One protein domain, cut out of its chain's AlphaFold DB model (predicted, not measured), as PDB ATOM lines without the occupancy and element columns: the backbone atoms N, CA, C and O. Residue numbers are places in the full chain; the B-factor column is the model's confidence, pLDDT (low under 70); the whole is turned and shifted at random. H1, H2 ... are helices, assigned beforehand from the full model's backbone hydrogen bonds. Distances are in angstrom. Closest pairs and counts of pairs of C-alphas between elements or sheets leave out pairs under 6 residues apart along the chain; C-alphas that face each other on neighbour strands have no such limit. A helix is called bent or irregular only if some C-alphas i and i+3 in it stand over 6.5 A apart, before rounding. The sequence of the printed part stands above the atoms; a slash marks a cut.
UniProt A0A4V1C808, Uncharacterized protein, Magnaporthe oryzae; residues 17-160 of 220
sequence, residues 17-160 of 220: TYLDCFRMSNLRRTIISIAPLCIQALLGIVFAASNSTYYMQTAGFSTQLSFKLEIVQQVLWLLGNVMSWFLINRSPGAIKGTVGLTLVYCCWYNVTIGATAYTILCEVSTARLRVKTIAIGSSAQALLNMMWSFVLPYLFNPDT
ATOM      1  N   THR A  17     130.277 104.272  95.161       83.31
ATOM      2  CA  THR A  17     131.211 103.133  95.280       83.31
ATOM      3  C   THR A  17     130.442 101.807  95.279       83.31
ATOM      4  O   THR A  17     129.256 101.772  95.597       83.31
ATOM      5  N   TYR A  18     131.085 100.680  94.938       79.88
ATOM      6  CA  TYR A  18     130.459  99.345  95.046       79.88
ATOM      7  C   TYR A  18     129.923  99.055  96.460       79.88
ATOM      8  O   TYR A  18     128.882  98.418  96.604       79.88
ATOM      9  N   LEU A  19     130.577  99.590  97.496       80.44
ATOM     10  CA  LEU A  19     130.149  99.467  98.893       80.44
ATOM     11  C   LEU A  19     128.777 100.106  99.166       80.44
ATOM     12  O   LEU A  19     128.055  99.649 100.050       80.44
ATOM     13  N   ASP A  20     128.363 101.100  98.378       79.62
ATOM     14  CA  ASP A  20     127.060 101.756  98.546       79.62
ATOM     15  C   ASP A  20     125.886 100.852  98.147       79.62
ATOM     16  O   ASP A  20     124.761 101.063  98.605       79.62
ATOM     17  N   CYS A  21     126.152  99.799  97.363       78.44
ATOM     18  CA  CYS A  21     125.174  98.749  97.067       78.44
ATOM     19  C   CYS A  21     124.839  97.905  98.309       78.44
ATOM     20  O   CYS A  21     123.751  97.331  98.374       78.44
ATOM     21  N   PHE A  22     125.754  97.843  99.285       80.19
ATOM     22  CA  PHE A  22     125.636  97.032 100.502       80.19
ATOM     23  C   PHE A  22     125.291  97.845 101.757       80.19
ATOM     24  O   PHE A  22     125.096  97.268 102.826       80.19
ATOM     25  N   ARG A  23     125.166  99.176 101.657       80.81
ATOM     26  CA  ARG A  23     124.654  99.997 102.765       80.81
ATOM     27  C   ARG A  23     123.200  99.629 103.066       80.81
ATOM     28  O   ARG A  23     122.422  99.396 102.145       80.81
ATOM     29  N   MET A  24     122.822  99.626 104.348       67.31
ATOM     30  CA  MET A  24     121.506  99.184 104.852       67.31
ATOM     31  C   MET A  24     120.298  99.727 104.068       67.31
ATOM     32  O   MET A  24     119.330  98.992 103.884       67.31
ATOM     33  N   SER A  25     120.351 100.963 103.555       71.75
ATOM     34  CA  SER A  25     119.245 101.535 102.769       71.75
ATOM     35  C   SER A  25     119.043 100.861 101.405       71.75
ATOM     36  O   SER A  25     117.912 100.747 100.942       71.75
ATOM     37  N   ASN A  26     120.118 100.375 100.774       78.44
ATOM     38  CA  ASN A  26     120.089  99.742  99.453       78.44
ATOM     39  C   ASN A  26     120.245  98.220  99.521       78.44
ATOM     40  O   ASN A  26     119.874  97.538  98.573       78.44
ATOM     41  N   LEU A  27     120.746  97.663 100.627       79.81
ATOM     42  CA  LEU A  27     121.074  96.239 100.750       79.81
ATOM     43  C   LEU A  27     119.881  95.338 100.416       79.81
ATOM     44  O   LEU A  27     119.996  94.409  99.619       79.81
ATOM     45  N   ARG A  28     118.706  95.645 100.973       81.25
ATOM     46  CA  ARG A  28     117.476  94.889 100.705       81.25
ATOM     47  C   ARG A  28     117.098  94.923  99.223       81.25
ATOM     48  O   ARG A  28     116.680  93.909  98.670       81.25
ATOM     49  N   ARG A  29     117.264  96.079  98.587       81.38
ATOM     50  CA  ARG A  29     116.973  96.310  97.172       81.38
ATOM     51  C   ARG A  29     117.956  95.546  96.275       81.38
ATOM     52  O   ARG A  29     117.531  94.840  95.367       81.38
ATOM     53  N   THR A  30     119.243  95.603  96.605       84.62
ATOM     54  CA  THR A  30     120.334  94.871  95.946       84.62
ATOM     55  C   THR A  30     120.159  93.350  96.043       84.62
ATOM     56  O   THR A  30     120.375  92.641  95.067       84.62
ATOM     57  N   ILE A  31     119.725  92.823  97.193       84.56
ATOM     58  CA  ILE A  31     119.482  91.378  97.354       84.56
ATOM     59  C   ILE A  31     118.308  90.923  96.482       84.56
ATOM     60  O   ILE A  31     118.420  89.916  95.786       84.56
ATOM     61  N   ILE A  32     117.195  91.664  96.493       84.38
ATOM     62  CA  ILE A  32     115.998  91.328  95.702       84.38
ATOM     63  C   ILE A  32     116.294  91.377  94.198       84.38
ATOM     64  O   ILE A  32     115.762  90.561  93.451       84.38
ATOM     65  N   SER A  33     117.145  92.302  93.749       84.88
ATOM     66  CA  SER A  33     117.491  92.448  92.333       84.88
ATOM     67  C   SER A  33     118.467  91.374  91.834       84.88
ATOM     68  O   SER A  33     118.330  90.914  90.705       84.88
ATOM     69  N   ILE A  34     119.421  90.937  92.664       87.06
ATOM     70  CA  ILE A  34     120.436  89.934  92.292       87.06
ATOM     71  C   ILE A  34     119.915  88.496  92.430       87.06
ATOM     72  O   ILE A  34     120.287  87.621  91.646       87.06
ATOM     73  N   ALA A  35     119.043  88.229  93.405       84.75
ATOM     74  CA  ALA A  35     118.592  86.875  93.717       84.75
ATOM     75  C   ALA A  35     117.997  86.086  92.530       84.75
ATOM     76  O   ALA A  35     118.320  84.903  92.432       84.75
ATOM     77  N   PRO A  36     117.204  86.664  91.601       84.62
ATOM     78  CA  PRO A  36     116.703  85.936  90.432       84.62
ATOM     79  C   PRO A  36     117.815  85.367  89.537       84.62
ATOM     80  O   PRO A  36     117.718  84.221  89.101       84.62
ATOM     81  N   LEU A  37     118.899  86.124  89.318       85.50
ATOM     82  CA  LEU A  37     120.054  85.652  88.542       85.50
ATOM     83  C   LEU A  37     120.790  84.512  89.248       85.50
ATOM     84  O   LEU A  37     121.191  83.536  88.611       85.50
ATOM     85  N   CYS A  38     120.949  84.622  90.568       84.94
ATOM     86  CA  CYS A  38     121.567  83.577  91.379       84.94
ATOM     87  C   CYS A  38     120.712  82.305  91.408       84.94
ATOM     88  O   CYS A  38     121.239  81.209  91.256       84.94
ATOM     89  N   ILE A  39     119.391  82.440  91.545       83.50
ATOM     90  CA  ILE A  39     118.437  81.325  91.482       83.50
ATOM     91  C   ILE A  39     118.541  80.609  90.133       83.50
ATOM     92  O   ILE A  39     118.586  79.381  90.100       83.50
ATOM     93  N   GLN A  40     118.638  81.354  89.030       79.06
ATOM     94  CA  GLN A  40     118.808  80.773  87.698       79.06
ATOM     95  C   GLN A  40     120.081  79.914  87.596       79.06
ATOM     96  O   GLN A  40     120.027  78.818  87.039       79.06
ATOM     97  N   ALA A  41     121.202  80.367  88.170       79.81
ATOM     98  CA  ALA A  41     122.433  79.572  88.240       79.81
ATOM     99  C   ALA A  41     122.308  78.366  89.190       79.81
ATOM    100  O   ALA A  41     122.830  77.289  88.910       79.81
ATOM    101  N   LEU A  42     121.585  78.507  90.304       77.75
ATOM    102  CA  LEU A  42     121.378  77.440  91.290       77.75
ATOM    103  C   LEU A  42     120.478  76.303  90.785       77.75
ATOM    104  O   LEU A  42     120.668  75.159  91.191       77.75
ATOM    105  N   LEU A  43     119.531  76.592  89.888       73.50
ATOM    106  CA  LEU A  43     118.631  75.589  89.303       73.50
ATOM    107  C   LEU A  43     119.327  74.628  88.322       73.50
ATOM    108  O   LEU A  43     118.722  73.639  87.921       73.50
ATOM    109  N   GLY A  44     120.592  74.868  87.960       63.31
ATOM    110  CA  GLY A  44     121.427  73.841  87.334       63.31
ATOM    111  C   GLY A  44     121.072  73.498  85.882       63.31
ATOM    112  O   GLY A  44     121.314  72.381  85.440       63.31
ATOM    113  N   ILE A  45     120.547  74.436  85.088       63.09
ATOM    114  CA  ILE A  45     120.331  74.200  83.644       63.09
ATOM    115  C   ILE A  45     121.635  73.807  82.925       63.09
ATOM    116  O   ILE A  45     121.634  72.909  82.086       63.09
ATOM    117  N   VAL A  46     122.760  74.421  83.306       63.91
ATOM    118  CA  VAL A  46     124.095  74.075  82.786       63.91
ATOM    119  C   VAL A  46     124.500  72.659  83.209       63.91
ATOM    120  O   VAL A  46     125.116  71.924  82.445       63.91
ATOM    121  N   PHE A  47     124.085  72.235  84.401       62.78
ATOM    122  CA  PHE A  47     124.384  70.910  84.919       62.78
ATOM    123  C   PHE A  47     123.739  69.787  84.091       62.78
ATOM    124  O   PHE A  47     124.431  68.834  83.719       62.78
ATOM    125  N   ALA A  48     122.446  69.916  83.773       61.72
ATOM    126  CA  ALA A  48     121.713  68.923  82.984       61.72
ATOM    127  C   ALA A  48     122.303  68.746  81.575       61.72
ATOM    128  O   ALA A  48     122.263  67.648  81.024       61.72
ATOM    129  N   ALA A  49     122.876  69.814  81.015       63.44
ATOM    130  CA  ALA A  49     123.498  69.798  79.698       63.44
ATOM    131  C   ALA A  49     124.930  69.229  79.696       63.44
ATOM    132  O   ALA A  49     125.354  68.696  78.680       63.44
ATOM    133  N   SER A  50     125.688  69.340  80.797       63.47
ATOM    134  CA  SER A  50     127.116  68.966  80.817       63.47
ATOM    135  C   SER A  50     127.426  67.579  81.395       63.47
ATOM    136  O   SER A  50     128.479  67.033  81.085       63.47
ATOM    137  N   ASN A  51     126.548  66.995  82.224       65.75
ATOM    138  CA  ASN A  51     126.790  65.699  82.894       65.75
ATOM    139  C   ASN A  51     125.772  64.602  82.511       65.75
ATOM    140  O   ASN A  51     125.666  63.577  83.186       65.75
ATOM    141  N   SER A  52     125.014  64.798  81.430       66.75
ATOM    142  CA  SER A  52     124.028  63.845  80.887       66.75
ATOM    143  C   SER A  52     124.612  62.439  80.674       66.75
ATOM    144  O   SER A  52     124.028  61.445  81.108       66.75
ATOM    145  N   THR A  53     125.799  62.351  80.069       71.50
ATOM    146  CA  THR A  53     126.519  61.095  79.799       71.50
ATOM    147  C   THR A  53     126.853  60.327  81.071       71.50
ATOM    148  O   THR A  53     126.708  59.106  81.109       71.50
ATOM    149  N   TYR A  54     127.251  61.034  82.127       71.81
ATOM    150  CA  TYR A  54     127.558  60.436  83.419       71.81
ATOM    151  C   TYR A  54     126.315  59.791  84.041       71.81
ATOM    152  O   TYR A  54     126.351  58.649  84.501       71.81
ATOM    153  N   TYR A  55     125.168  60.470  83.983       69.56
ATOM    154  CA  TYR A  55     123.917  59.887  84.461       69.56
ATOM    155  C   TYR A  55     123.507  58.643  83.698       69.56
ATOM    156  O   TYR A  55     123.082  57.673  84.319       69.56
ATOM    157  N   MET A  56     123.663  58.651  82.376       71.81
ATOM    158  CA  MET A  56     123.383  57.477  81.558       71.81
ATOM    159  C   MET A  56     124.287  56.305  81.967       71.81
ATOM    160  O   MET A  56     123.795  55.200  82.190       71.81
ATOM    161  N   GLN A  57     125.577  56.557  82.194       72.44
ATOM    162  CA  GLN A  57     126.506  55.528  82.669       72.44
ATOM    163  C   GLN A  57     126.100  54.985  84.041       72.44
ATOM    164  O   GLN A  57     126.009  53.773  84.234       72.44
ATOM    165  N   THR A  58     125.752  55.862  84.984       65.69
ATOM    166  CA  THR A  58     125.275  55.406  86.294       65.69
ATOM    167  C   THR A  58     123.911  54.710  86.233       65.69
ATOM    168  O   THR A  58     123.595  53.935  87.135       65.69
ATOM    169  N   ALA A  59     123.087  54.960  85.214       69.56
ATOM    170  CA  ALA A  59     121.830  54.248  84.974       69.56
ATOM    171  C   ALA A  59     122.041  52.823  84.424       69.56
ATOM    172  O   ALA A  59     121.068  52.096  84.243       69.56
ATOM    173  N   GLY A  60     123.294  52.410  84.199       71.06
ATOM    174  CA  GLY A  60     123.658  51.078  83.716       71.06
ATOM    175  C   GLY A  60     123.911  51.015  82.210       71.06
ATOM    176  O   GLY A  60     124.135  49.927  81.680       71.06
ATOM    177  N   PHE A  61     123.895  52.149  81.503       78.31
ATOM    178  CA  PHE A  61     124.273  52.182  80.094       78.31
ATOM    179  C   PHE A  61     125.793  52.099  79.932       78.31
ATOM    180  O   PHE A  61     126.551  52.664  80.719       78.31
ATOM    181  N   SER A  62     126.267  51.417  78.884       84.12
ATOM    182  CA  SER A  62     127.708  51.361  78.616       84.12
ATOM    183  C   SER A  62     128.266  52.752  78.294       84.12
ATOM    184  O   SER A  62     127.539  53.648  77.845       84.12
ATOM    185  N   THR A  63     129.576  52.938  78.482       80.38
ATOM    186  CA  THR A  63     130.265  54.181  78.106       80.38
ATOM    187  C   THR A  63     130.030  54.497  76.630       80.38
ATOM    188  O   THR A  63     129.640  55.617  76.306       80.38
ATOM    189  N   GLN A  64     130.142  53.501  75.739       82.00
ATOM    190  CA  GLN A  64     129.918  53.702  74.304       82.00
ATOM    191  C   GLN A  64     128.465  54.068  73.978       82.00
ATOM    192  O   GLN A  64     128.240  54.887  73.090       82.00
ATOM    193  N   LEU A  65     127.477  53.490  74.671       83.12
ATOM    194  CA  LEU A  65     126.073  53.837  74.451       83.12
ATOM    195  C   LEU A  65     125.771  55.254  74.953       83.12
ATOM    196  O   LEU A  65     125.126  56.016  74.248       83.12
ATOM    197  N   SER A  66     126.294  55.632  76.118       82.38
ATOM    198  CA  SER A  66     126.094  56.964  76.700       82.38
ATOM    199  C   SER A  66     126.695  58.064  75.819       82.38
ATOM    200  O   SER A  66     126.040  59.065  75.551       82.38
ATOM    201  N   PHE A  67     127.902  57.845  75.280       82.94
ATOM    202  CA  PHE A  67     128.495  58.754  74.293       82.94
ATOM    203  C   PHE A  67     127.686  58.806  72.991       82.94
ATOM    204  O   PHE A  67     127.476  59.887  72.448       82.94
ATOM    205  N   LYS A  68     127.190  57.665  72.493       84.31
ATOM    206  CA  LYS A  68     126.322  57.641  71.305       84.31
ATOM    207  C   LYS A  68     125.014  58.396  71.535       84.31
ATOM    208  O   LYS A  68     124.596  59.124  70.646       84.31
ATOM    209  N   LEU A  69     124.386  58.253  72.701       84.31
ATOM    210  CA  LEU A  69     123.151  58.956  73.052       84.31
ATOM    211  C   LEU A  69     123.363  60.469  73.152       84.31
ATOM    212  O   LEU A  69     122.530  61.224  72.661       84.31
ATOM    213  N   GLU A  70     124.494  60.909  73.698       83.56
ATOM    214  CA  GLU A  70     124.860  62.328  73.737       83.56
ATOM    215  C   GLU A  70     125.080  62.899  72.332       83.56
ATOM    216  O   GLU A  70     124.542  63.950  71.989       83.56
ATOM    217  N   ILE A  71     125.800  62.170  71.474       85.50
ATOM    218  CA  ILE A  71     125.968  62.555  70.067       85.50
ATOM    219  C   ILE A  71     124.605  62.600  69.367       85.50
ATOM    220  O   ILE A  71     124.325  63.554  68.647       85.50
ATOM    221  N   VAL A  72     123.725  61.620  69.598       87.31
ATOM    222  CA  VAL A  72     122.358  61.615  69.050       87.31
ATOM    223  C   VAL A  72     121.573  62.830  69.534       87.31
ATOM    224  O   VAL A  72     120.912  63.475  68.725       87.31
ATOM    225  N   GLN A  73     121.672  63.192  70.812       82.38
ATOM    226  CA  GLN A  73     121.031  64.385  71.358       82.38
ATOM    227  C   GLN A  73     121.536  65.657  70.660       82.38
ATOM    228  O   GLN A  73     120.722  66.457  70.201       82.38
ATOM    229  N   GLN A  74     122.850  65.825  70.496       85.19
ATOM    230  CA  GLN A  74     123.421  66.979  69.790       85.19
ATOM    231  C   GLN A  74     123.040  67.009  68.303       85.19
ATOM    232  O   GLN A  74     122.710  68.064  67.758       85.19
ATOM    233  N   VAL A  75     123.015  65.850  67.646       89.19
ATOM    234  CA  VAL A  75     122.588  65.724  66.248       89.19
ATOM    235  C   VAL A  75     121.101  66.025  66.103       89.19
ATOM    236  O   VAL A  75     120.727  66.689  65.147       89.19
ATOM    237  N   LEU A  76     120.240  65.627  67.043       87.06
ATOM    238  CA  LEU A  76     118.821  65.997  67.033       87.06
ATOM    239  C   LEU A  76     118.629  67.510  67.156       87.06
ATOM    240  O   LEU A  76     117.783  68.074  66.466       87.06
ATOM    241  N   TRP A  77     119.435  68.179  67.984       84.69
ATOM    242  CA  TRP A  77     119.419  69.639  68.085       84.69
ATOM    243  C   TRP A  77     119.853  70.284  66.767       84.69
ATOM    244  O   TRP A  77     119.207  71.213  66.281       84.69
ATOM    245  N   LEU A  78     120.916  69.770  66.147       87.44
ATOM    246  CA  LEU A  78     121.394  70.250  64.853       87.44
ATOM    247  C   LEU A  78     120.369  69.999  63.740       87.44
ATOM    248  O   LEU A  78     120.051  70.912  62.985       87.44
ATOM    249  N   LEU A  79     119.804  68.795  63.663       85.50
ATOM    250  CA  LEU A  79     118.767  68.434  62.703       85.50
ATOM    251  C   LEU A  79     117.509  69.266  62.912       85.50
ATOM    252  O   LEU A  79     116.925  69.688  61.928       85.50
ATOM    253  N   GLY A  80     117.107  69.569  64.148       82.12
ATOM    254  CA  GLY A  80     116.006  70.496  64.419       82.12
ATOM    255  C   GLY A  80     116.253  71.883  63.815       82.12
ATOM    256  O   GLY A  80     115.372  72.440  63.160       82.12
ATOM    257  N   ASN A  81     117.476  72.405  63.949       83.50
ATOM    258  CA  ASN A  81     117.875  73.684  63.352       83.50
ATOM    259  C   ASN A  81     117.941  73.626  61.816       83.50
ATOM    260  O   ASN A  81     117.423  74.506  61.135       83.50
ATOM    261  N   VAL A  82     118.523  72.565  61.259       83.69
ATOM    262  CA  VAL A  82     118.648  72.377  59.807       83.69
ATOM    263  C   VAL A  82     117.279  72.116  59.164       83.69
ATOM    264  O   VAL A  82     116.948  72.710  58.141       83.69
ATOM    265  N   MET A  83     116.431  71.289  59.784       78.12
ATOM    266  CA  MET A  83     115.042  71.077  59.368       78.12
ATOM    267  C   MET A  83     114.245  72.376  59.429       78.12
ATOM    268  O   MET A  83     113.437  72.602  58.534       78.12
ATOM    269  N   SER A  84     114.487  73.250  60.413       77.50
ATOM    270  CA  SER A  84     113.881  74.585  60.443       77.50
ATOM    271  C   SER A  84     114.197  75.362  59.159       77.50
ATOM    272  O   SER A  84     113.276  75.827  58.491       77.50
ATOM    273  N   TRP A  85     115.462  75.398  58.720       75.00
ATOM    274  CA  TRP A  85     115.846  76.067  57.468       75.00
ATOM    275  C   TRP A  85     115.142  75.502  56.227       75.00
ATOM    276  O   TRP A  85     114.727  76.265  55.355       75.00
ATOM    277  N   PHE A  86     114.966  74.182  56.135       73.25
ATOM    278  CA  PHE A  86     114.315  73.561  54.974       73.25
ATOM    279  C   PHE A  86     112.781  73.624  55.022       73.25
ATOM    280  O   PHE A  86     112.145  73.830  53.986       73.25
ATOM    281  N   LEU A  87     112.167  73.484  56.202       69.06
ATOM    282  CA  LEU A  87     110.715  73.575  56.391       69.06
ATOM    283  C   LEU A  87     110.206  75.002  56.175       69.06
ATOM    284  O   LEU A  87     109.121  75.177  55.618       69.06
ATOM    285  N   ILE A  88     111.009  76.009  56.533       66.00
ATOM    286  CA  ILE A  88     110.712  77.416  56.245       66.00
ATOM    287  C   ILE A  88     110.605  77.657  54.730       66.00
ATOM    288  O   ILE A  88     109.766  78.430  54.295       66.00
ATOM    289  N   ASN A  89     111.367  76.957  53.891       65.88
ATOM    290  CA  ASN A  89     111.357  77.209  52.445       65.88
ATOM    291  C   ASN A  89     110.331  76.372  51.653       65.88
ATOM    292  O   ASN A  89     110.172  76.584  50.453       65.88
ATOM    293  N   ARG A  90     109.632  75.414  52.285       66.12
ATOM    294  CA  ARG A  90     108.820  74.405  51.569       66.12
ATOM    295  C   ARG A  90     107.315  74.676  51.550       66.12
ATOM    296  O   ARG A  90     106.631  74.209  50.644       66.12
ATOM    297  N   SER A  91     106.774  75.388  52.538       70.88
ATOM    298  CA  SER A  91     105.335  75.675  52.612       70.88
ATOM    299  C   SER A  91     105.052  76.937  53.434       70.88
ATOM    300  O   SER A  91     105.505  77.020  54.577       70.88
ATOM    301  N   PRO A  92     104.215  77.872  52.939       69.81
ATOM    302  CA  PRO A  92     103.753  79.018  53.725       69.81
ATOM    303  C   PRO A  92     103.063  78.613  55.038       69.81
ATOM    304  O   PRO A  92     103.100  79.360  56.014       69.81
ATOM    305  N   GLY A  93     102.439  77.428  55.079       74.81
ATOM    306  CA  GLY A  93     101.815  76.875  56.284       74.81
ATOM    307  C   GLY A  93     102.832  76.367  57.309       74.81
ATOM    308  O   GLY A  93     102.642  76.574  58.505       74.81
ATOM    309  N   ALA A  94     103.943  75.780  56.852       69.88
ATOM    310  CA  ALA A  94     105.030  75.336  57.725       69.88
ATOM    311  C   ALA A  94     105.774  76.523  58.357       69.88
ATOM    312  O   ALA A  94     106.049  76.491  59.552       69.88
ATOM    313  N   ILE A  95     105.998  77.613  57.605       70.06
ATOM    314  CA  ILE A  95     106.551  78.866  58.156       70.06
ATOM    315  C   ILE A  95     105.655  79.390  59.279       70.06
ATOM    316  O   ILE A  95     106.133  79.655  60.378       70.06
ATOM    317  N   LYS A  96     104.345  79.514  59.023       77.50
ATOM    318  CA  LYS A  96     103.385  80.020  60.016       77.50
ATOM    319  C   LYS A  96     103.329  79.132  61.263       77.50
ATOM    320  O   LYS A  96     103.269  79.662  62.369       77.50
ATOM    321  N   GLY A  97     103.405  77.809  61.097       81.00
ATOM    322  CA  GLY A  97     103.461  76.847  62.202       81.00
ATOM    323  C   GLY A  97     104.740  76.953  63.040       81.00
ATOM    324  O   GLY A  97     104.660  77.084  64.259       81.00
ATOM    325  N   THR A  98     105.914  76.969  62.400       74.75
ATOM    326  CA  THR A  98     107.214  77.105  63.082       74.75
ATOM    327  C   THR A  98     107.347  78.458  63.777       74.75
ATOM    328  O   THR A  98     107.795  78.516  64.923       74.75
ATOM    329  N   VAL A  99     106.910  79.548  63.136       76.75
ATOM    330  CA  VAL A  99     106.869  80.884  63.749       76.75
ATOM    331  C   VAL A  99     105.903  80.899  64.934       76.75
ATOM    332  O   VAL A  99     106.279  81.381  65.996       76.75
ATOM    333  N   GLY A 100     104.709  80.311  64.816       82.50
ATOM    334  CA  GLY A 100     103.756  80.200  65.925       82.50
ATOM    335  C   GLY A 100     104.319  79.438  67.130       82.50
ATOM    336  O   GLY A 100     104.265  79.936  68.251       82.50
ATOM    337  N   LEU A 101     104.930  78.271  66.907       82.69
ATOM    338  CA  LEU A 101     105.564  77.470  67.963       82.69
ATOM    339  C   LEU A 101     106.761  78.179  68.600       82.69
ATOM    340  O   LEU A 101     106.898  78.181  69.824       82.69
ATOM    341  N   THR A 102     107.598  78.823  67.787       78.88
ATOM    342  CA  THR A 102     108.739  79.606  68.278       78.88
ATOM    343  C   THR A 102     108.261  80.795  69.101       78.88
ATOM    344  O   THR A 102     108.824  81.062  70.154       78.88
ATOM    345  N   LEU A 103     107.195  81.482  68.681       80.00
ATOM    346  CA  LEU A 103     106.593  82.571  69.448       80.00
ATOM    347  C   LEU A 103     106.008  82.075  70.768       80.00
ATOM    348  O   LEU A 103     106.232  82.722  71.778       80.00
ATOM    349  N   VAL A 104     105.334  80.922  70.804       85.00
ATOM    350  CA  VAL A 104     104.830  80.337  72.060       85.00
ATOM    351  C   VAL A 104     105.982  79.989  73.005       85.00
ATOM    352  O   VAL A 104     105.933  80.346  74.183       85.00
ATOM    353  N   TYR A 105     107.045  79.356  72.497       79.75
ATOM    354  CA  TYR A 105     108.249  79.065  73.278       79.75
ATOM    355  C   TYR A 105     108.917  80.347  73.787       79.75
ATOM    356  O   TYR A 105     109.193  80.475  74.978       79.75
ATOM    357  N   CYS A 106     109.118  81.332  72.911       74.19
ATOM    358  CA  CYS A 106     109.679  82.630  73.265       74.19
ATOM    359  C   CYS A 106     108.795  83.364  74.272       74.19
ATOM    360  O   CYS A 106     109.327  83.937  75.216       74.19
ATOM    361  N   CYS A 107     107.470  83.334  74.129       77.25
ATOM    362  CA  CYS A 107     106.534  83.907  75.088       77.25
ATOM    363  C   CYS A 107     106.707  83.245  76.451       77.25
ATOM    364  O   CYS A 107     106.885  83.950  77.437       77.25
ATOM    365  N   TRP A 108     106.735  81.914  76.517       75.50
ATOM    366  CA  TRP A 108     106.899  81.210  77.786       75.50
ATOM    367  C   TRP A 108     108.260  81.487  78.427       75.50
ATOM    368  O   TRP A 108     108.342  81.798  79.615       75.50
ATOM    369  N   TYR A 109     109.332  81.438  77.635       72.94
ATOM    370  CA  TYR A 109     110.691  81.692  78.101       72.94
ATOM    371  C   TYR A 109     110.875  83.137  78.585       72.94
ATOM    372  O   TYR A 109     111.435  83.357  79.661       72.94
ATOM    373  N   ASN A 110     110.356  84.125  77.846       68.25
ATOM    374  CA  ASN A 110     110.414  85.532  78.242       68.25
ATOM    375  C   ASN A 110     109.529  85.813  79.465       68.25
ATOM    376  O   ASN A 110     109.987  86.475  80.390       68.25
ATOM    377  N   VAL A 111     108.307  85.274  79.525       69.19
ATOM    378  CA  VAL A 111     107.389  85.471  80.666       69.19
ATOM    379  C   VAL A 111     107.947  84.881  81.961       69.19
ATOM    380  O   VAL A 111     107.670  85.408  83.035       69.19
ATOM    381  N   THR A 112     108.723  83.798  81.882       69.38
ATOM    382  CA  THR A 112     109.163  83.062  83.074       69.38
ATOM    383  C   THR A 112     110.552  83.451  83.553       69.38
ATOM    384  O   THR A 112     110.651  84.052  84.616       69.38
ATOM    385  N   ILE A 113     111.612  83.094  82.828       68.94
ATOM    386  CA  ILE A 113     112.997  83.126  83.337       68.94
ATOM    387  C   ILE A 113     113.837  84.167  82.592       68.94
ATOM    388  O   ILE A 113     114.623  84.883  83.208       68.94
ATOM    389  N   GLY A 114     113.663  84.267  81.272       66.44
ATOM    390  CA  GLY A 114     114.524  85.064  80.404       66.44
ATOM    391  C   GLY A 114     114.348  86.570  80.571       66.44
ATOM    392  O   GLY A 114     115.343  87.280  80.669       66.44
ATOM    393  N   ALA A 115     113.110  87.075  80.628       69.25
ATOM    394  CA  ALA A 115     112.904  88.514  80.793       69.25
ATOM    395  C   ALA A 115     112.900  88.905  82.270       69.25
ATOM    396  O   ALA A 115     113.596  89.840  82.638       69.25
ATOM    397  N   THR A 116     112.182  88.169  83.123       73.81
ATOM    398  CA  THR A 116     111.934  88.556  84.525       73.81
ATOM    399  C   THR A 116     113.208  88.728  85.350       73.81
ATOM    400  O   THR A 116     113.299  89.681  86.120       73.81
ATOM    401  N   ALA A 117     114.209  87.854  85.196       76.81
ATOM    402  CA  ALA A 117     115.427  87.925  86.000       76.81
ATOM    403  C   ALA A 117     116.239  89.191  85.686       76.81
ATOM    404  O   ALA A 117     116.670  89.897  86.599       76.81
ATOM    405  N   TYR A 118     116.387  89.519  84.400       80.50
ATOM    406  CA  TYR A 118     117.126  90.702  83.963       80.50
ATOM    407  C   TYR A 118     116.299  91.992  84.083       80.50
ATOM    408  O   TYR A 118     116.858  93.038  84.423       80.50
ATOM    409  N   THR A 119     114.976  91.950  83.874       80.38
ATOM    410  CA  THR A 119     114.116  93.131  84.060       80.38
ATOM    411  C   THR A 119     114.013  93.515  85.524       80.38
ATOM    412  O   THR A 119     114.180  94.689  85.831       80.38
ATOM    413  N   ILE A 120     113.850  92.562  86.446       80.31
ATOM    414  CA  ILE A 120     113.838  92.846  87.888       80.31
ATOM    415  C   ILE A 120     115.187  93.402  88.342       80.31
ATOM    416  O   ILE A 120     115.217  94.374  89.096       80.31
ATOM    417  N   LEU A 121     116.300  92.862  87.837       82.75
ATOM    418  CA  LEU A 121     117.630  93.404  88.112       82.75
ATOM    419  C   LEU A 121     117.740  94.885  87.715       82.75
ATOM    420  O   LEU A 121     118.333  95.687  88.441       82.75
ATOM    421  N   CYS A 122     117.136  95.273  86.590       78.69
ATOM    422  CA  CYS A 122     117.139  96.653  86.113       78.69
ATOM    423  C   CYS A 122     116.117  97.535  86.849       78.69
ATOM    424  O   CYS A 122     116.452  98.634  87.271       78.69
ATOM    425  N   GLU A 123     114.881  97.088  87.034       79.69
ATOM    426  CA  GLU A 123     113.798  97.881  87.630       79.69
ATOM    427  C   GLU A 123     113.982  98.081  89.132       79.69
ATOM    428  O   GLU A 123     113.797  99.180  89.657       79.69
ATOM    429  N   VAL A 124     114.396  97.022  89.825       78.94
ATOM    430  CA  VAL A 124     114.614  97.034  91.268       78.94
ATOM    431  C   VAL A 124     115.999  97.564  91.605       78.94
ATOM    432  O   VAL A 124     116.265  97.745  92.771       78.94
ATOM    433  N   SER A 125     116.892  97.897  90.674       77.12
ATOM    434  CA  SER A 125     118.135  98.603  91.028       77.12
ATOM    435  C   SER A 125     117.951 100.121  91.024       77.12
ATOM    436  O   SER A 125     117.297 100.682  90.141       77.12
ATOM    437  N   THR A 126     118.542 100.792  92.018       79.25
ATOM    438  CA  THR A 126     118.569 102.261  92.095       79.25
ATOM    439  C   THR A 126     119.284 102.812  90.869       79.25
ATOM    440  O   THR A 126     120.372 102.335  90.551       79.25
ATOM    441  N   ALA A 127     118.721 103.825  90.205       77.62
ATOM    442  CA  ALA A 127     119.259 104.354  88.945       77.62
ATOM    443  C   ALA A 127     120.767 104.677  89.023       77.62
ATOM    444  O   ALA A 127     121.531 104.213  88.179       77.62
ATOM    445  N   ARG A 128     121.208 105.333  90.107       77.81
ATOM    446  CA  ARG A 128     122.620 105.700  90.348       77.81
ATOM    447  C   ARG A 128     123.568 104.515  90.583       77.81
ATOM    448  O   ARG A 128     124.767 104.634  90.374       77.81
ATOM    449  N   LEU A 129     123.059 103.374  91.051       81.62
ATOM    450  CA  LEU A 129     123.862 102.183  91.377       81.62
ATOM    451  C   LEU A 129     123.636 101.026  90.392       81.62
ATOM    452  O   LEU A 129     124.313 100.005  90.487       81.62
ATOM    453  N   ARG A 130     122.732 101.188  89.419       83.62
ATOM    454  CA  ARG A 130     122.246 100.125  88.530       83.62
ATOM    455  C   ARG A 130     123.361  99.349  87.847       83.62
ATOM    456  O   ARG A 130     123.382  98.127  87.932       83.62
ATOM    457  N   VAL A 131     124.311 100.040  87.221       82.56
ATOM    458  CA  VAL A 131     125.428  99.388  86.512       82.56
ATOM    459  C   VAL A 131     126.271  98.539  87.470       82.56
ATOM    460  O   VAL A 131     126.646  97.416  87.139       82.56
ATOM    461  N   LYS A 132     126.508  99.030  88.693       85.19
ATOM    462  CA  LYS A 132     127.280  98.320  89.726       85.19
ATOM    463  C   LYS A 132     126.519  97.112  90.259       85.19
ATOM    464  O   LYS A 132     127.101  96.043  90.387       85.19
ATOM    465  N   THR A 133     125.218  97.252  90.508       86.06
ATOM    466  CA  THR A 133     124.352  96.141  90.922       86.06
ATOM    467  C   THR A 133     124.287  95.047  89.857       86.06
ATOM    468  O   THR A 133     124.394  93.873  90.198       86.06
ATOM    469  N   ILE A 134     124.180  95.417  88.576       86.81
ATOM    470  CA  ILE A 134     124.220  94.464  87.458       86.81
ATOM    471  C   ILE A 134     125.569  93.736  87.426       86.81
ATOM    472  O   ILE A 134     125.594  92.512  87.341       86.81
ATOM    473  N   ALA A 135     126.687  94.457  87.561       86.75
ATOM    474  CA  ALA A 135     128.019  93.854  87.577       86.75
ATOM    475  C   ALA A 135     128.215  92.877  88.751       86.75
ATOM    476  O   ALA A 135     128.737  91.780  88.546       86.75
ATOM    477  N   ILE A 136     127.749  93.231  89.957       88.56
ATOM    478  CA  ILE A 136     127.776  92.338  91.128       88.56
ATOM    479  C   ILE A 136     126.889  91.113  90.873       88.56
ATOM    480  O   ILE A 136     127.316  89.992  91.141       88.56
ATOM    481  N   GLY A 137     125.685  91.299  90.323       86.88
ATOM    482  CA  GLY A 137     124.752  90.209  90.038       86.88
ATOM    483  C   GLY A 137     125.282  89.211  89.010       86.88
ATOM    484  O   GLY A 137     125.257  88.007  89.250       86.88
ATOM    485  N   SER A 138     125.840  89.702  87.902       87.62
ATOM    486  CA  SER A 138     126.468  88.857  86.880       87.62
ATOM    487  C   SER A 138     127.720  88.153  87.405       87.62
ATOM    488  O   SER A 138     127.924  86.974  87.129       87.62
ATOM    489  N   SER A 139     128.535  88.836  88.215       88.94
ATOM    490  CA  SER A 139     129.700  88.219  88.866       88.94
ATOM    491  C   SER A 139     129.280  87.114  89.836       88.94
ATOM    492  O   SER A 139     129.863  86.035  89.827       88.94
ATOM    493  N   ALA A 140     128.229  87.338  90.628       89.12
ATOM    494  CA  ALA A 140     127.680  86.330  91.531       89.12
ATOM    495  C   ALA A 140     127.124  85.120  90.765       89.12
ATOM    496  O   ALA A 140     127.381  83.981  91.147       89.12
ATOM    497  N   GLN A 141     126.429  85.352  89.646       88.38
ATOM    498  CA  GLN A 141     125.968  84.284  88.758       88.38
ATOM    499  C   GLN A 141     127.145  83.458  88.214       88.38
ATOM    500  O   GLN A 141     127.105  82.228  88.248       88.38
ATOM    501  N   ALA A 142     128.214  84.118  87.761       88.06
ATOM    502  CA  ALA A 142     129.417  83.451  87.271       88.06
ATOM    503  C   ALA A 142     130.117  82.634  88.369       88.06
ATOM    504  O   ALA A 142     130.511  81.497  88.122       88.06
ATOM    505  N   LEU A 143     130.213  83.168  89.590       89.44
ATOM    506  CA  LEU A 143     130.771  82.454  90.741       89.44
ATOM    507  C   LEU A 143     129.943  81.222  91.113       89.44
ATOM    508  O   LEU A 143     130.513  80.182  91.425       89.44
ATOM    509  N   LEU A 144     128.613  81.302  91.044       86.75
ATOM    510  CA  LEU A 144     127.741  80.149  91.281       86.75
ATOM    511  C   LEU A 144     127.898  79.081  90.197       86.75
ATOM    512  O   LEU A 144     127.949  77.894  90.508       86.75
ATOM    513  N   ASN A 145     128.040  79.489  88.935       84.00
ATOM    514  CA  ASN A 145     128.353  78.557  87.852       84.00
ATOM    515  C   ASN A 145     129.733  77.907  88.052       84.00
ATOM    516  O   ASN A 145     129.872  76.701  87.873       84.00
ATOM    517  N   MET A 146     130.734  78.676  88.490       84.25
ATOM    518  CA  MET A 146     132.068  78.164  88.820       84.25
ATOM    519  C   MET A 146     132.032  77.197  90.010       84.25
ATOM    520  O   MET A 146     132.669  76.149  89.961       84.25
ATOM    521  N   MET A 147     131.264  77.506  91.057       83.94
ATOM    522  CA  MET A 147     131.035  76.611  92.192       83.94
ATOM    523  C   MET A 147     130.475  75.271  91.712       83.94
ATOM    524  O   MET A 147     130.996  74.223  92.089       83.94
ATOM    525  N   TRP A 148     129.454  75.292  90.848       75.50
ATOM    526  CA  TRP A 148     128.902  74.068  90.276       75.50
ATOM    527  C   TRP A 148     129.959  73.269  89.511       75.50
ATOM    528  O   TRP A 148     130.049  72.063  89.721       75.50
ATOM    529  N   SER A 149     130.833  73.902  88.727       75.88
ATOM    530  CA  SER A 149     131.922  73.187  88.042       75.88
ATOM    531  C   SER A 149     132.807  72.354  88.983       75.88
ATOM    532  O   SER A 149     133.287  71.302  88.571       75.88
ATOM    533  N   PHE A 150     132.989  72.770  90.243       74.75
ATOM    534  CA  PHE A 150     133.717  71.983  91.245       74.75
ATOM    535  C   PHE A 150     132.835  70.985  91.994       74.75
ATOM    536  O   PHE A 150     133.262  69.863  92.229       74.75
ATOM    537  N   VAL A 151     131.619  71.370  92.386       75.44
ATOM    538  CA  VAL A 151     130.735  70.534  93.220       75.44
ATOM    539  C   VAL A 151     130.212  69.321  92.452       75.44
ATOM    540  O   VAL A 151     130.072  68.243  93.027       75.44
ATOM    541  N   LEU A 152     129.929  69.481  91.159       72.06
ATOM    542  CA  LEU A 152     129.263  68.454  90.363       72.06
ATOM    543  C   LEU A 152     130.094  67.167  90.233       72.06
ATOM    544  O   LEU A 152     129.553  66.113  90.556       72.06
ATOM    545  N   PRO A 153     131.394  67.194  89.878       70.50
ATOM    546  CA  PRO A 153     132.206  65.975  89.848       70.50
ATOM    547  C   PRO A 153     132.214  65.199  91.177       70.50
ATOM    548  O   PRO A 153     132.108  63.974  91.176       70.50
ATOM    549  N   TYR A 154     132.272  65.895  92.320       67.44
ATOM    550  CA  TYR A 154     132.285  65.258  93.643       67.44
ATOM    551  C   TYR A 154     130.918  64.733  94.084       67.44
ATOM    552  O   TYR A 154     130.853  63.690  94.729       67.44
ATOM    553  N   LEU A 155     129.828  65.424  93.731       65.19
ATOM    554  CA  LEU A 155     128.466  64.965  94.018       65.19
ATOM    555  C   LEU A 155     128.137  63.672  93.268       65.19
ATOM    556  O   LEU A 155     127.212  62.959  93.638       65.19
ATOM    557  N   PHE A 156     128.870  63.379  92.201       61.47
ATOM    558  CA  PHE A 156     128.543  62.276  91.325       61.47
ATOM    559  C   PHE A 156     129.536  61.129  91.366       61.47
ATOM    560  O   PHE A 156     129.103  60.036  91.031       61.47
ATOM    561  N   ASN A 157     130.772  61.315  91.838       65.31
ATOM    562  CA  ASN A 157     131.803  60.270  91.892       65.31
ATOM    563  C   ASN A 157     131.269  58.917  92.459       65.31
ATOM    564  O   ASN A 157     130.688  58.920  93.550       65.31
ATOM    565  N   PRO A 158     131.436  57.767  91.760       56.75
ATOM    566  CA  PRO A 158     130.830  56.483  92.144       56.75
ATOM    567  C   PRO A 158     131.324  55.895  93.473       56.75
ATOM    568  O   PRO A 158     130.649  55.038  94.050       56.75
ATOM    569  N   ASP A 159     132.492  56.328  93.949       59.28
ATOM    570  CA  ASP A 159     133.261  55.612  94.972       59.28
ATOM    571  C   ASP A 159     132.678  55.694  96.395       59.28
ATOM    572  O   ASP A 159     133.098  54.934  97.264       59.28
ATOM    573  N   THR A 160     131.701  56.572  96.670       51.03
ATOM    574  CA  THR A 160     131.239  56.811  98.054       51.03
ATOM    575  C   THR A 160     129.757  56.580  98.349       51.03
ATOM    576  O   THR A 160     129.406  56.720  99.514       51.03
TER     577      THR A 160
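This is residues 17 to 160 of the 220 residues of an uncharacterized protein of Magnaporthe oryzae (UniProt A0A4V1C808). Look for a flat, open triangle of helices with an empty middle: H5 is one side, the bent H6 folds back as the second, and H2, H3 and H4 follow one another along the third. At the corner away from H5, H2, the arm H6b and H7 form a three-helix bundle, with short H1 at its end. The printed part has 144 residues with seven named helices, H1 to H7 in order, and no named strand; its class is all helix. It is loose, with a radius of gyration of the C-alphas of 20.8 A and spans of 55 by 54 by 18 A.

Start at the longest helix, H6, residues 92 to 123, assigned as one helix by its hydrogen bonds but bent: C-alphas 111 and 114 are 7.2 A apart. Its arms H6a, residues 92 to 111, and H6b, residues 114 to 123, stand at a steep tilt of 43 degrees. H6a touches H5, residues 63 to 88, at a steep tilt of 60 degrees, closest at the C-alphas of Ile 88 and Ile 95, 4.8 A. H5 forms a hairpin with H4, residues 52 to 58; their closest C-alphas, Thr 53 and Ser 66, are 5.2 A apart. H6b touches H2, residues 24 to 42, at a shallow tilt of 11 degrees, opposite ways, with C-alphas of Ser 33 and Leu 121 closest at 4.3 A. H6b also forms a hairpin with the hub H7, residues 127 to 156; the C-alphas of Cys 122 and Arg 130 are closest, at 6.6 A. H2, H6b and H7 are an up-and-down bundle, each running against the one before it. H7 touches H2, closest at the C-alphas of Ile 34 and Gly 137, 4.9 A. H7 also touches H1, residues 18 to 21, and only just H3, residues 45 to 50, with 3 pairs of C-alphas within 8 A. H5 and H7 are apart. Every O i to N i+4 pair is within hydrogen-bond range in H4, H5 and H6a, but 11 of 15 in H2, 1 of 2 in H3, 5 of 6 in H6b and 22 of 26 in H7; H1 is too short for such a pair.

Find C-alpha 18 at (130.459, 99.345, 95.046), where H1 begins. H2 is 25.6 A long and irregular, with C-alphas 25 and 28 7.2 A apart. H5 runs 37.4 A from C-alpha 63 at (130.265, 54.181, 78.106). H6a is 27.9 A long, H6b 14.7 A. H7 runs 43.2 A to C-alpha 156 at (128.543, 62.276, 91.325) and is irregular, with C-alphas 128 and 131 7.9 A apart.

The C-alphas farthest apart, of Met 24 and Arg 90, are 60.1 A apart. The printed part has no cut, and its six links are tight. Residues 72 to 83 of H5 and 100 to 105 of H6 stand free. Mean pLDDT of the printed part is 77.3; 32 residues are under 70, among them residues 44 to 52 and 154 to 160.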